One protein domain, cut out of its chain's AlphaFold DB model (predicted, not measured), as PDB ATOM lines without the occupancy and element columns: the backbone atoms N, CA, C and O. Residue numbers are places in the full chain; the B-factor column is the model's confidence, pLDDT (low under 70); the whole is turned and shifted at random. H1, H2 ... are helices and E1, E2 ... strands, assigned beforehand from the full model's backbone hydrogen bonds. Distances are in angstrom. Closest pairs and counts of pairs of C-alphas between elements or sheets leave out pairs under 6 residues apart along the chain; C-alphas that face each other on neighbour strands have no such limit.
ATOM      1  N   VAL A   2       4.669 -41.087  24.454       97.69
ATOM      2  CA  VAL A   2       4.934 -42.532  24.535       97.69
ATOM      3  C   VAL A   2       4.050 -43.096  25.642       97.69
ATOM      4  O   VAL A   2       4.195 -42.721  26.802       97.69
ATOM      5  N   PHE A   3       3.109 -43.961  25.284       98.19
ATOM      6  CA  PHE A   3       2.212 -44.628  26.221       98.19
ATOM      7  C   PHE A   3       2.714 -46.038  26.471       98.19
ATOM      8  O   PHE A   3       2.944 -46.778  25.520       98.19
ATOM      9  N   ARG A   4       2.861 -46.415  27.741       97.94
ATOM     10  CA  ARG A   4       3.172 -47.784  28.159       97.94
ATOM     11  C   ARG A   4       1.960 -48.369  28.872       97.94
ATOM     12  O   ARG A   4       1.500 -47.804  29.862       97.94
ATOM     13  N   TYR A   5       1.450 -49.487  28.376       98.12
ATOM     14  CA  TYR A   5       0.257 -50.139  28.911       98.12
ATOM     15  C   TYR A   5       0.596 -51.156  30.009       98.12
ATOM     16  O   TYR A   5       1.760 -51.485  30.249       98.12
ATOM     17  N   LYS A   6      -0.432 -51.681  30.693       97.69
ATOM     18  CA  LYS A   6      -0.275 -52.661  31.787       97.69
ATOM     19  C   LYS A   6       0.417 -53.953  31.339       97.69
ATOM     20  O   LYS A   6       1.225 -54.501  32.080       97.69
ATOM     21  N   ASN A   7       0.148 -54.405  30.115       97.12
ATOM     22  CA  ASN A   7       0.820 -55.544  29.474       97.12
ATOM     23  C   ASN A   7       2.254 -55.214  29.003       97.12
ATOM     24  O   ASN A   7       2.887 -56.041  28.356       97.12
ATOM     25  N   LYS A   8       2.770 -54.020  29.335       97.88
ATOM     26  CA  LYS A   8       4.079 -53.473  28.949       97.88
ATOM     27  C   LYS A   8       4.238 -53.199  27.448       97.88
ATOM     28  O   LYS A   8       5.330 -52.790  27.060       97.88
ATOM     29  N   SER A   9       3.188 -53.359  26.638       98.50
ATOM     30  CA  SER A   9       3.199 -52.874  25.259       98.50
ATOM     31  C   SER A   9       3.287 -51.349  25.235       98.50
ATOM     32  O   SER A   9       3.015 -50.666  26.235       98.50
ATOM     33  N   ILE A  10       3.704 -50.808  24.094       98.75
ATOM     34  CA  ILE A  10       3.884 -49.372  23.907       98.75
ATOM     35  C   ILE A  10       3.074 -48.882  22.713       98.75
ATOM     36  O   ILE A  10       2.931 -49.575  21.712       98.75
ATOM     37  N   ARG A  11       2.578 -47.648  22.800       98.56
ATOM     38  CA  ARG A  11       2.090 -46.887  21.649       98.56
ATOM     39  C   ARG A  11       2.762 -45.527  21.596       98.56
ATOM     40  O   ARG A  11       2.888 -44.840  22.609       98.56
ATOM     41  N   ILE A  12       3.182 -45.137  20.402       98.69
ATOM     42  CA  ILE A  12       3.856 -43.873  20.137       98.69
ATOM     43  C   ILE A  12       2.879 -42.982  19.384       98.69
ATOM     44  O   ILE A  12       2.220 -43.416  18.442       98.69
ATOM     45  N   ILE A  13       2.782 -41.730  19.820       98.44
ATOM     46  CA  ILE A  13       1.961 -40.722  19.156       98.44
ATOM     47  C   ILE A  13       2.824 -39.506  18.844       98.44
ATOM     48  O   ILE A  13       3.433 -38.925  19.751       98.44
ATOM     49  N   VAL A  14       2.847 -39.109  17.575       98.38
ATOM     50  CA  VAL A  14       3.448 -37.856  17.105       98.38
ATOM     51  C   VAL A  14       2.301 -36.912  16.757       98.38
ATOM     52  O   VAL A  14       1.432 -37.257  15.961       98.38
ATOM     53  N   SER A  15       2.274 -35.753  17.411       97.75
ATOM     54  CA  SER A  15       1.211 -34.754  17.290       97.75
ATOM     55  C   SER A  15       1.808 -33.401  16.940       97.75
ATOM     56  O   SER A  15       2.956 -33.123  17.287       97.75
ATOM     57  N   THR A  16       0.998 -32.567  16.300       98.00
ATOM     58  CA  THR A  16       1.284 -31.143  16.063       98.00
ATOM     59  C   THR A  16       0.680 -30.229  17.137       98.00
ATOM     60  O   THR A  16       1.141 -29.103  17.294       98.00
ATOM     61  N   ALA A  17      -0.280 -30.731  17.920       97.44
ATOM     62  CA  ALA A  17      -0.949 -29.986  18.982       97.44
ATOM     63  C   ALA A  17      -0.102 -29.899  20.260       97.44
ATOM     64  O   ALA A  17       0.423 -30.913  20.739       97.44
ATOM     65  N   ASN A  18      -0.046 -28.712  20.866       97.56
ATOM     66  CA  ASN A  18       0.432 -28.545  22.236       97.56
ATOM     67  C   ASN A  18      -0.567 -29.144  23.241       97.56
ATOM     68  O   ASN A  18      -1.736 -29.364  22.933       97.56
ATOM     69  N   LEU A  19      -0.132 -29.384  24.480       97.00
ATOM     70  CA  LEU A  19      -1.002 -29.882  25.558       97.00
ATOM     71  C   LEU A  19      -1.744 -28.736  26.267       97.00
ATOM     72  O   LEU A  19      -1.647 -28.582  27.482       97.00
ATOM     73  N   VAL A  20      -2.456 -27.916  25.492       97.00
ATOM     74  CA  VAL A  20      -3.316 -26.821  25.973       97.00
ATOM     75  C   VAL A  20      -4.649 -26.868  25.242       97.00
ATOM     76  O   VAL A  20      -4.672 -27.150  24.050       97.00
ATOM     77  N   GLU A  21      -5.746 -26.581  25.941       97.00
ATOM     78  CA  GLU A  21      -7.127 -26.716  25.443       97.00
ATOM     79  C   GLU A  21      -7.344 -26.093  24.057       97.00
ATOM     80  O   GLU A  21      -7.835 -26.759  23.149       97.00
ATOM     81  N   SER A  22      -6.861 -24.866  23.850       96.50
ATOM     82  CA  SER A  22      -7.060 -24.118  22.603       96.50
ATOM     83  C   SER A  22      -6.489 -24.790  21.347       96.50
ATOM     84  O   SER A  22      -6.947 -24.501  20.241       96.50
ATOM     85  N   ASP A  23      -5.515 -25.695  21.483       97.19
ATOM     86  CA  ASP A  23      -4.978 -26.462  20.358       97.19
ATOM     87  C   ASP A  23      -5.849 -27.671  19.975       97.19
ATOM     88  O   ASP A  23      -5.652 -28.204  18.884       97.19
ATOM     89  N   TRP A  24      -6.811 -28.066  20.819       96.38
ATOM     90  CA  TRP A  24      -7.704 -29.223  20.635       96.38
ATOM     91  C   TRP A  24      -9.168 -28.855  20.349       96.38
ATOM     92  O   TRP A  24      -9.978 -29.752  20.128       96.38
ATOM     93  N   GLU A  25      -9.517 -27.567  20.336       94.94
ATOM     94  CA  GLU A  25     -10.881 -27.095  20.063       94.94
ATOM     95  C   GLU A  25     -11.105 -26.789  18.574       94.94
ATOM     96  O   GLU A  25     -11.672 -27.588  17.835       94.94
ATOM     97  N   ASN A  26     -10.642 -25.620  18.118       93.38
ATOM     98  CA  ASN A  26     -10.949 -25.056  16.800       93.38
ATOM     99  C   ASN A  26      -9.689 -24.905  15.928       93.38
ATOM    100  O   ASN A  26      -9.517 -23.908  15.222       93.38
ATOM    101  N   ARG A  27      -8.775 -25.884  15.985       94.62
ATOM    102  CA  ARG A  27      -7.575 -25.941  15.133       94.62
ATOM    103  C   ARG A  27      -7.525 -27.234  14.331       94.62
ATOM    104  O   ARG A  27      -7.812 -28.311  14.845       94.62
ATOM    105  N   THR A  28      -7.062 -27.139  13.088       96.62
ATOM    106  CA  THR A  28      -6.672 -28.320  12.314       96.62
ATOM    107  C   THR A  28      -5.332 -28.826  12.830       96.62
ATOM    108  O   THR A  28      -4.318 -28.150  12.675       96.62
ATOM    109  N   GLN A  29      -5.332 -30.015  13.426       97.56
ATOM    110  CA  GLN A  29      -4.136 -30.674  13.948       97.56
ATOM    111  C   GLN A  29      -3.913 -32.010  13.241       97.56
ATOM    112  O   GLN A  29      -4.853 -32.732  12.911       97.56
ATOM    113  N   GLY A  30      -2.647 -32.353  13.035       97.31
ATOM    114  CA  GLY A  30      -2.211 -33.668  12.582       97.31
ATOM    115  C   GLY A  30      -1.829 -34.574  13.751       97.31
ATOM    116  O   GLY A  30      -1.129 -34.143  14.675       97.31
ATOM    117  N   LEU A  31      -2.241 -35.841  13.665       97.44
ATOM    118  CA  LEU A  31      -1.884 -36.891  14.610       97.44
ATOM    119  C   LEU A  31      -1.480 -38.159  13.858       97.44
ATOM    120  O   LEU A  31      -2.240 -38.682  13.045       97.44
ATOM    121  N   TRP A  32      -0.305 -38.686  14.175       98.50
ATOM    122  CA  TRP A  32       0.075 -40.044  13.814       98.50
ATOM    123  C   TRP A  32       0.109 -40.910  15.070       98.50
ATOM    124  O   TRP A  32       0.753 -40.560  16.061       98.50
ATOM    125  N   ILE A  33      -0.585 -42.045  15.012       98.56
ATOM    126  CA  ILE A  33      -0.692 -43.018  16.097       98.56
ATOM    127  C   ILE A  33      -0.090 -44.332  15.597       98.56
ATOM    128  O   ILE A  33      -0.543 -44.877  14.591       98.56
ATOM    129  N   SER A  34       0.916 -44.855  16.296       98.62
ATOM    130  CA  SER A  34       1.483 -46.160  15.961       98.62
ATOM    131  C   SER A  34       0.477 -47.294  16.222       98.62
ATOM    132  O   SER A  34      -0.397 -47.164  17.089       98.62
ATOM    133  N   PRO A  35       0.641 -48.461  15.571       98.19
ATOM    134  CA  PRO A  35       0.112 -49.712  16.104       98.19
ATOM    135  C   PRO A  35       0.552 -49.916  17.561       98.19
ATOM    136  O   PRO A  35       1.505 -49.292  18.038       98.19
ATOM    137  N   GLU A  36      -0.134 -50.799  18.279       98.31
ATOM    138  CA  GLU A  36       0.385 -51.267  19.562       98.31
ATOM    139  C   GLU A  36       1.633 -52.124  19.325       98.31
ATOM    140  O   GLU A  36       1.589 -53.091  18.571       98.31
ATOM    141  N   CYS A  37       2.743 -51.742  19.954       98.50
ATOM    142  CA  CYS A  37       4.024 -52.429  19.882       98.50
ATOM    143  C   CYS A  37       4.115 -53.428  21.045       98.50
ATOM    144  O   CYS A  37       4.287 -52.993  22.194       98.50
ATOM    145  N   PRO A  38       3.957 -54.744  20.801       98.44
ATOM    146  CA  PRO A  38       3.985 -55.749  21.857       98.44
ATOM    147  C   PRO A  38       5.395 -55.910  22.430       98.44
ATOM    148  O   PRO A  38       6.380 -55.475  21.841       98.44
ATOM    149  N   VAL A  39       5.501 -56.543  23.594       98.25
ATOM    150  CA  VAL A  39       6.802 -56.867  24.196       98.25
ATOM    151  C   VAL A  39       7.484 -57.959  23.375       98.25
ATOM    152  O   VAL A  39       6.839 -58.929  22.976       98.25
ATOM    153  N   LEU A  40       8.786 -57.814  23.150       98.00
ATOM    154  CA  LEU A  40       9.602 -58.842  22.516       98.00
ATOM    155  C   LEU A  40       9.740 -60.087  23.411       98.00
ATOM    156  O   LEU A  40       9.733 -59.967  24.642       98.00
ATOM    157  N   PRO A  41       9.926 -61.283  22.826       96.06
ATOM    158  CA  PRO A  41      10.286 -62.472  23.588       96.06
ATOM    159  C   PRO A  41      11.539 -62.252  24.457       96.06
ATOM    160  O   PRO A  41      12.440 -61.500  24.062       96.06
ATOM    161  N   PRO A  42      11.650 -62.917  25.621       91.94
ATOM    162  CA  PRO A  42      12.881 -62.905  26.405       91.94
ATOM    163  C   PRO A  42      14.086 -63.341  25.561       91.94
ATOM    164  O   PRO A  42      13.955 -64.217  24.710       91.94
ATOM    165  N   ASN A  43      15.257 -62.753  25.824       90.81
ATOM    166  CA  ASN A  43      16.511 -63.031  25.105       90.81
ATOM    167  C   ASN A  43      16.473 -62.734  23.595       90.81
ATOM    168  O   ASN A  43      17.282 -63.277  22.850       90.81
ATOM    169  N   SER A  44      15.551 -61.881  23.142       93.56
ATOM    170  CA  SER A  44      15.579 -61.381  21.767       93.56
ATOM    171  C   SER A  44      16.882 -60.633  21.476       93.56
ATOM    172  O   SER A  44      17.401 -59.916  22.336       93.56
ATOM    173  N   ASP A  45      17.365 -60.759  20.241       91.00
ATOM    174  CA  ASP A  45      18.551 -60.050  19.767       91.00
ATOM    175  C   ASP A  45      18.399 -58.529  19.878       91.00
ATOM    176  O   ASP A  45      17.300 -57.970  19.841       91.00
ATOM    177  N   THR A  46      19.528 -57.822  19.933       83.44
ATOM    178  CA  THR A  46      19.564 -56.354  20.045       83.44
ATOM    179  C   THR A  46      18.886 -55.633  18.876       83.44
ATOM    180  O   THR A  46      18.385 -54.523  19.057       83.44
ATOM    181  N   GLY A  47      18.847 -56.257  17.694       88.56
ATOM    182  CA  GLY A  47      18.155 -55.751  16.503       88.56
ATOM    183  C   GLY A  47      16.693 -56.191  16.374       88.56
ATOM    184  O   GLY A  47      16.034 -55.822  15.403       88.56
ATOM    185  N   ALA A  48      16.171 -56.988  17.310       95.94
ATOM    186  CA  ALA A  48      14.821 -57.522  17.210       95.94
ATOM    187  C   ALA A  48      13.753 -56.421  17.281       95.94
ATOM    188  O   ALA A  48      13.886 -55.406  17.980       95.94
ATOM    189  N   GLY A  49      12.652 -56.652  16.568       97.56
ATOM    190  CA  GLY A  49      11.517 -55.739  16.536       97.56
ATOM    191  C   GLY A  49      11.773 -54.435  15.786       97.56
ATOM    192  O   GLY A  49      11.088 -53.447  16.042       97.56
ATOM    193  N   GLU A  50      12.775 -54.394  14.910       98.31
ATOM    194  CA  GLU A  50      12.961 -53.283  13.984       98.31
ATOM    195  C   GLU A  50      11.956 -53.360  12.823       98.31
ATOM    196  O   GLU A  50      11.598 -54.428  12.326       98.31
ATOM    197  N   SER A  51      11.491 -52.192  12.402       98.25
ATOM    198  CA  SER A  51      10.658 -51.977  11.223       98.25
ATOM    199  C   SER A  51      11.472 -51.954   9.932       98.25
ATOM    200  O   SER A  51      12.643 -51.578   9.914       98.25
ATOM    201  N   VAL A  52      10.812 -52.213   8.803       97.62
ATOM    202  CA  VAL A  52      11.418 -52.046   7.467       97.62
ATOM    203  C   VAL A  52      11.859 -50.603   7.170       97.62
ATOM    204  O   VAL A  52      12.604 -50.369   6.222       97.62
ATOM    205  N   THR A  53      11.412 -49.632   7.972       98.00
ATOM    206  CA  THR A  53      11.723 -48.204   7.842       98.00
ATOM    207  C   THR A  53      12.772 -47.706   8.841       98.00
ATOM    208  O   THR A  53      13.033 -46.506   8.881       98.00
ATOM    209  N   ASN A  54      13.391 -48.592   9.634       97.94
ATOM    210  CA  ASN A  54      14.324 -48.248  10.719       97.94
ATOM    211  C   ASN A  54      13.737 -47.325  11.805       97.94
ATOM    212  O   ASN A  54      14.469 -46.621  12.502       97.94
ATOM    213  N   PHE A  55      12.412 -47.307  11.957       98.56
ATOM    214  CA  PHE A  55      11.714 -46.461  12.915       98.56
ATOM    215  C   PHE A  55      12.218 -46.653  14.353       98.56
ATOM    216  O   PHE A  55      12.390 -45.664  15.067       98.56
ATOM    217  N   LYS A  56      12.465 -47.899  14.792       98.44
ATOM    218  CA  LYS A  56      12.879 -48.186  16.176       98.44
ATOM    219  C   LYS A  56      14.259 -47.607  16.457       98.44
ATOM    220  O   LYS A  56      14.446 -46.934  17.471       98.44
ATOM    221  N   LYS A  57      15.210 -47.818  15.550       97.94
ATOM    222  CA  LYS A  57      16.528 -47.190  15.596       97.94
ATOM    223  C   LYS A  57      16.418 -45.667  15.612       97.94
ATOM    224  O   LYS A  57      16.954 -45.041  16.522       97.94
ATOM    225  N   ASP A  58      15.693 -45.082  14.662       98.12
ATOM    226  CA  ASP A  58      15.625 -43.628  14.491       98.12
ATOM    227  C   ASP A  58      15.015 -42.925  15.728       98.12
ATOM    228  O   ASP A  58      15.527 -41.893  16.172       98.12
ATOM    229  N   ILE A  59      13.966 -43.485  16.353       98.25
ATOM    230  CA  ILE A  59      13.389 -42.899  17.577       98.25
ATOM    231  C   ILE A  59      14.305 -43.064  18.801       98.25
ATOM    232  O   ILE A  59      14.398 -42.152  19.629       98.25
ATOM    233  N   LEU A  60      15.005 -44.199  18.925       98.12
ATOM    234  CA  LEU A  60      15.975 -44.422  20.002       98.12
ATOM    235  C   LEU A  60      17.159 -43.456  19.883       98.12
ATOM    236  O   LEU A  60      17.583 -42.889  20.892       98.12
ATOM    237  N   GLU A  61      17.668 -43.238  18.671       97.38
ATOM    238  CA  GLU A  61      18.733 -42.270  18.397       97.38
ATOM    239  C   GLU A  61      18.281 -40.846  18.735       97.38
ATOM    240  O   GLU A  61      18.998 -40.127  19.436       97.38
ATOM    241  N   TYR A  62      17.066 -40.463  18.329       98.19
ATOM    242  CA  TYR A  62      16.494 -39.153  18.645       98.19
ATOM    243  C   TYR A  62      16.414 -38.901  20.153       98.19
ATOM    244  O   TYR A  62      16.903 -37.881  20.632       98.19
ATOM    245  N   LEU A  63      15.854 -39.838  20.924       98.00
ATOM    246  CA  LEU A  63      15.744 -39.691  22.378       98.00
ATOM    247  C   LEU A  63      17.114 -39.733  23.071       98.00
ATOM    248  O   LEU A  63      17.343 -38.998  24.032       98.00
ATOM    249  N   THR A  64      18.047 -40.546  22.573       97.31
ATOM    250  CA  THR A  64      19.414 -40.625  23.115       97.31
ATOM    251  C   THR A  64      20.169 -39.305  22.938       97.31
ATOM    252  O   THR A  64      20.934 -38.912  23.824       97.31
ATOM    253  N   ALA A  65      19.921 -38.576  21.845       96.62
ATOM    254  CA  ALA A  65      20.580 -37.304  21.550       96.62
ATOM    255  C   ALA A  65      20.354 -36.219  22.621       96.62
ATOM    256  O   ALA A  65      21.204 -35.344  22.785       96.62
ATOM    257  N   TYR A  66      19.266 -36.305  23.394       96.44
ATOM    258  CA  TYR A  66      18.975 -35.377  24.493       96.44
ATOM    259  C   TYR A  66      19.920 -35.534  25.685       96.44
ATOM    260  O   TYR A  66      20.089 -34.586  26.447       96.44
ATOM    261  N   ARG A  67      20.537 -36.712  25.867       96.56
ATOM    262  CA  ARG A  67      21.458 -37.005  26.985       96.56
ATOM    263  C   ARG A  67      20.849 -36.724  28.367       96.56
ATOM    264  O   ARG A  67      21.548 -36.324  29.294       96.56
ATOM    265  N   LEU A  68      19.543 -36.951  28.511       97.75
ATOM    266  CA  LEU A  68      18.814 -36.735  29.760       97.75
ATOM    267  C   LEU A  68      18.624 -38.059  30.519       97.75
ATOM    268  O   LEU A  68      18.042 -38.992  29.960       97.75
ATOM    269  N   PRO A  69      19.033 -38.158  31.802       97.81
ATOM    270  CA  PRO A  69      18.848 -39.373  32.600       97.81
ATOM    271  C   PRO A  69      17.386 -39.821  32.721       97.81
ATOM    272  O   PRO A  69      17.103 -41.016  32.709       97.81
ATOM    273  N   CYS A  70      16.439 -38.878  32.763       97.62
ATOM    274  CA  CYS A  70      15.008 -39.185  32.854       97.62
ATOM    275  C   CYS A  70      14.453 -39.939  31.631       97.62
ATOM    276  O   CYS A  70      13.383 -40.539  31.720       97.62
ATOM    277  N   LEU A  71      15.174 -39.947  30.502       98.06
ATOM    278  CA  LEU A  71      14.801 -40.703  29.308       98.06
ATOM    279  C   LEU A  71      15.288 -42.157  29.343       98.06
ATOM    280  O   LEU A  71      14.814 -42.952  28.536       98.06
ATOM    281  N   GLN A  72      16.179 -42.543  30.264       97.88
ATOM    282  CA  GLN A  72      16.720 -43.909  30.303       97.88
ATOM    283  C   GLN A  72      15.643 -44.989  30.484       97.88
ATOM    284  O   GLN A  72      15.614 -45.908  29.663       97.88
ATOM    285  N   PRO A  73      14.678 -44.860  31.420       97.75
ATOM    286  CA  PRO A  73      13.607 -45.851  31.545       97.75
ATOM    287  C   PRO A  73      12.753 -45.980  30.274       97.75
ATOM    288  O   PRO A  73      12.238 -47.056  29.966       97.75
ATOM    289  N   TRP A  74      12.608 -44.892  29.509       98.25
ATOM    290  CA  TRP A  74      11.884 -44.898  28.237       98.25
ATOM    291  C   TRP A  74      12.686 -45.563  27.124       98.25
ATOM    292  O   TRP A  74      12.129 -46.363  26.379       98.25
ATOM    293  N   LEU A  75      13.986 -45.281  27.029       98.00
ATOM    294  CA  LEU A  75      14.888 -45.946  26.088       98.00
ATOM    295  C   LEU A  75      14.919 -47.460  26.333       98.00
ATOM    296  O   LEU A  75      14.830 -48.235  25.386       98.00
ATOM    297  N   GLU A  76      14.993 -47.892  27.592       96.50
ATOM    298  CA  GLU A  76      14.903 -49.306  27.969       96.50
ATOM    299  C   GLU A  76      13.561 -49.920  27.566       96.50
ATOM    300  O   GLU A  76      13.533 -50.962  26.914       96.50
ATOM    301  N   ALA A  77      12.446 -49.256  27.877       97.44
ATOM    302  CA  ALA A  77      11.121 -49.745  27.509       97.44
ATOM    303  C   ALA A  77      10.946 -49.859  25.982       97.44
ATOM    304  O   ALA A  77      10.431 -50.865  25.499       97.44
ATOM    305  N   LEU A  78      11.421 -48.873  25.215       97.69
ATOM    306  CA  LEU A  78      11.359 -48.868  23.749       97.69
ATOM    307  C   LEU A  78      12.249 -49.947  23.116       97.69
ATOM    308  O   LEU A  78      11.883 -50.516  22.089       97.69
ATOM    309  N   ARG A  79      13.396 -50.277  23.724       96.94
ATOM    310  CA  ARG A  79      14.250 -51.389  23.266       96.94
ATOM    311  C   ARG A  79      13.549 -52.744  23.387       96.94
ATOM    312  O   ARG A  79      13.787 -53.610  22.548       96.94
ATOM    313  N   LEU A  80      12.666 -52.907  24.371       97.06
ATOM    314  CA  LEU A  80      11.996 -54.171  24.695       97.06
ATOM    315  C   LEU A  80      10.690 -54.427  23.929       97.06
ATOM    316  O   LEU A  80      10.062 -55.460  24.158       97.06
ATOM    317  N   VAL A  81      10.264 -53.527  23.040       98.31
ATOM    318  CA  VAL A  81       9.043 -53.713  22.240       98.31
ATOM    319  C   VAL A  81       9.338 -53.976  20.768       98.31
ATOM    320  O   VAL A  81      10.369 -53.562  20.230       98.31
ATOM    321  N   ASP A  82       8.411 -54.672  20.122       98.50
ATOM    322  CA  ASP A  82       8.406 -54.955  18.697       98.50
ATOM    323  C   ASP A  82       7.722 -53.817  17.927       98.50
ATOM    324  O   ASP A  82       6.527 -53.558  18.083       98.50
ATOM    325  N   MET A  83       8.493 -53.123  17.093       98.62
ATOM    326  CA  MET A  83       8.032 -52.052  16.211       98.62
ATOM    327  C   MET A  83       7.990 -52.482  14.738       98.62
ATOM    328  O   MET A  83       7.763 -51.638  13.872       98.62
ATOM    329  N   SER A  84       8.158 -53.772  14.428       98.25
ATOM    330  CA  SER A  84       8.223 -54.306  13.057       98.25
ATOM    331  C   SER A  84       7.001 -53.964  12.197       98.25
ATOM    332  O   SER A  84       7.106 -53.807  10.982       98.25
ATOM    333  N   SER A  85       5.839 -53.785  12.835       98.31
ATOM    334  CA  SER A  85       4.581 -53.411  12.178       98.31
ATOM    335  C   SER A  85       4.489 -51.931  11.776       98.31
ATOM    336  O   SER A  85       3.534 -51.543  11.098       98.31
ATOM    337  N   ILE A  86       5.439 -51.082  12.182       98.69
ATOM    338  CA  ILE A  86       5.476 -49.666  11.798       98.69
ATOM    339  C   ILE A  86       5.970 -49.537  10.350       98.69
ATOM    340  O   ILE A  86       6.965 -50.137   9.959       98.69
ATOM    341  N   LYS A  87       5.257 -48.741   9.543       98.00
ATOM    342  CA  LYS A  87       5.500 -48.591   8.093       98.00
ATOM    343  C   LYS A  87       5.873 -47.169   7.668       98.00
ATOM    344  O   LYS A  87       5.894 -46.870   6.478       98.00
ATOM    345  N   VAL A  88       6.114 -46.279   8.628       98.44
ATOM    346  CA  VAL A  88       6.503 -44.885   8.372       98.44
ATOM    347  C   VAL A  88       7.965 -44.675   8.739       98.44
ATOM    348  O   VAL A  88       8.482 -45.348   9.630       98.44
ATOM    349  N   PHE A  89       8.631 -43.738   8.073       98.56
ATOM    350  CA  PHE A  89       9.961 -43.285   8.470       98.56
ATOM    351  C   PHE A  89       9.857 -42.246   9.587       98.56
ATOM    352  O   PHE A  89       8.949 -41.413   9.578       98.56
ATOM    353  N   PHE A  90      10.800 -42.270  10.528       98.38
ATOM    354  CA  PHE A  90      10.903 -41.252  11.569       98.38
ATOM    355  C   PHE A  90      11.921 -40.188  11.144       98.38
ATOM    356  O   PHE A  90      13.102 -40.476  10.962       98.38
ATOM    357  N   ILE A  91      11.461 -38.951  10.954       98.19
ATOM    358  CA  ILE A  91      12.313 -37.808  10.606       98.19
ATOM    359  C   ILE A  91      12.258 -36.826  11.767       98.19
ATOM    360  O   ILE A  91      11.187 -36.339  12.123       98.19
TER     361      ILE A  91
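AT A GLANCE: This is residues 2 to 91 of the 169 residues of an uncharacterized protein of Oncopeltus fasciatus (UniProt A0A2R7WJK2). Little regular structure here: a small staggered sheet, a helical hairpin of H1 and H2 whose H2 only grazes the sheet, and long loops, of which residues 19 to 26 stick out. The 90 printed residues include three named strands, a meander E1, E2, E3, each the antiparallel neighbour of the one before, then two named helices; the class is mixed, with 34 residues in named elements. It is only just compact, close to loose, with a radius of gyration of the C-alphas of 14.3 A, spanning 47 by 29 by 28 A.

IN THESE COORDINATES: Find C-alpha 2 at (4.934, -42.532, 24.535), where E1, residues 2 to 4, begins. E2, residues 10 to 15, runs 16.3 A; E3 is residues 31 to 33. H1, residues 55 to 65, runs 15.4 A, and H2, residues 69 to 79, 15.9 A to C-alpha 79 at (14.250, -51.389, 23.266).

HOW THE PARTS SIT: Look along E2: N 3 and O 11 of E1 and E2 are 2.8 A apart, N 14 and O 32 of E2 and E3 3.0 A. H1 and H2 touch, closest at C-alphas Leu 60 and Leu 75, 6.4 A, at a shallow tilt of 12 degrees, opposite ways. Every O i to N i+4 pair is within hydrogen-bond range in H1, 5 of 7 in H2.

THE WHOLE: The printed part has no cut, the links E2 to E3 and E3 to H1 are long, and no printed residue is under 70 in pLDDT.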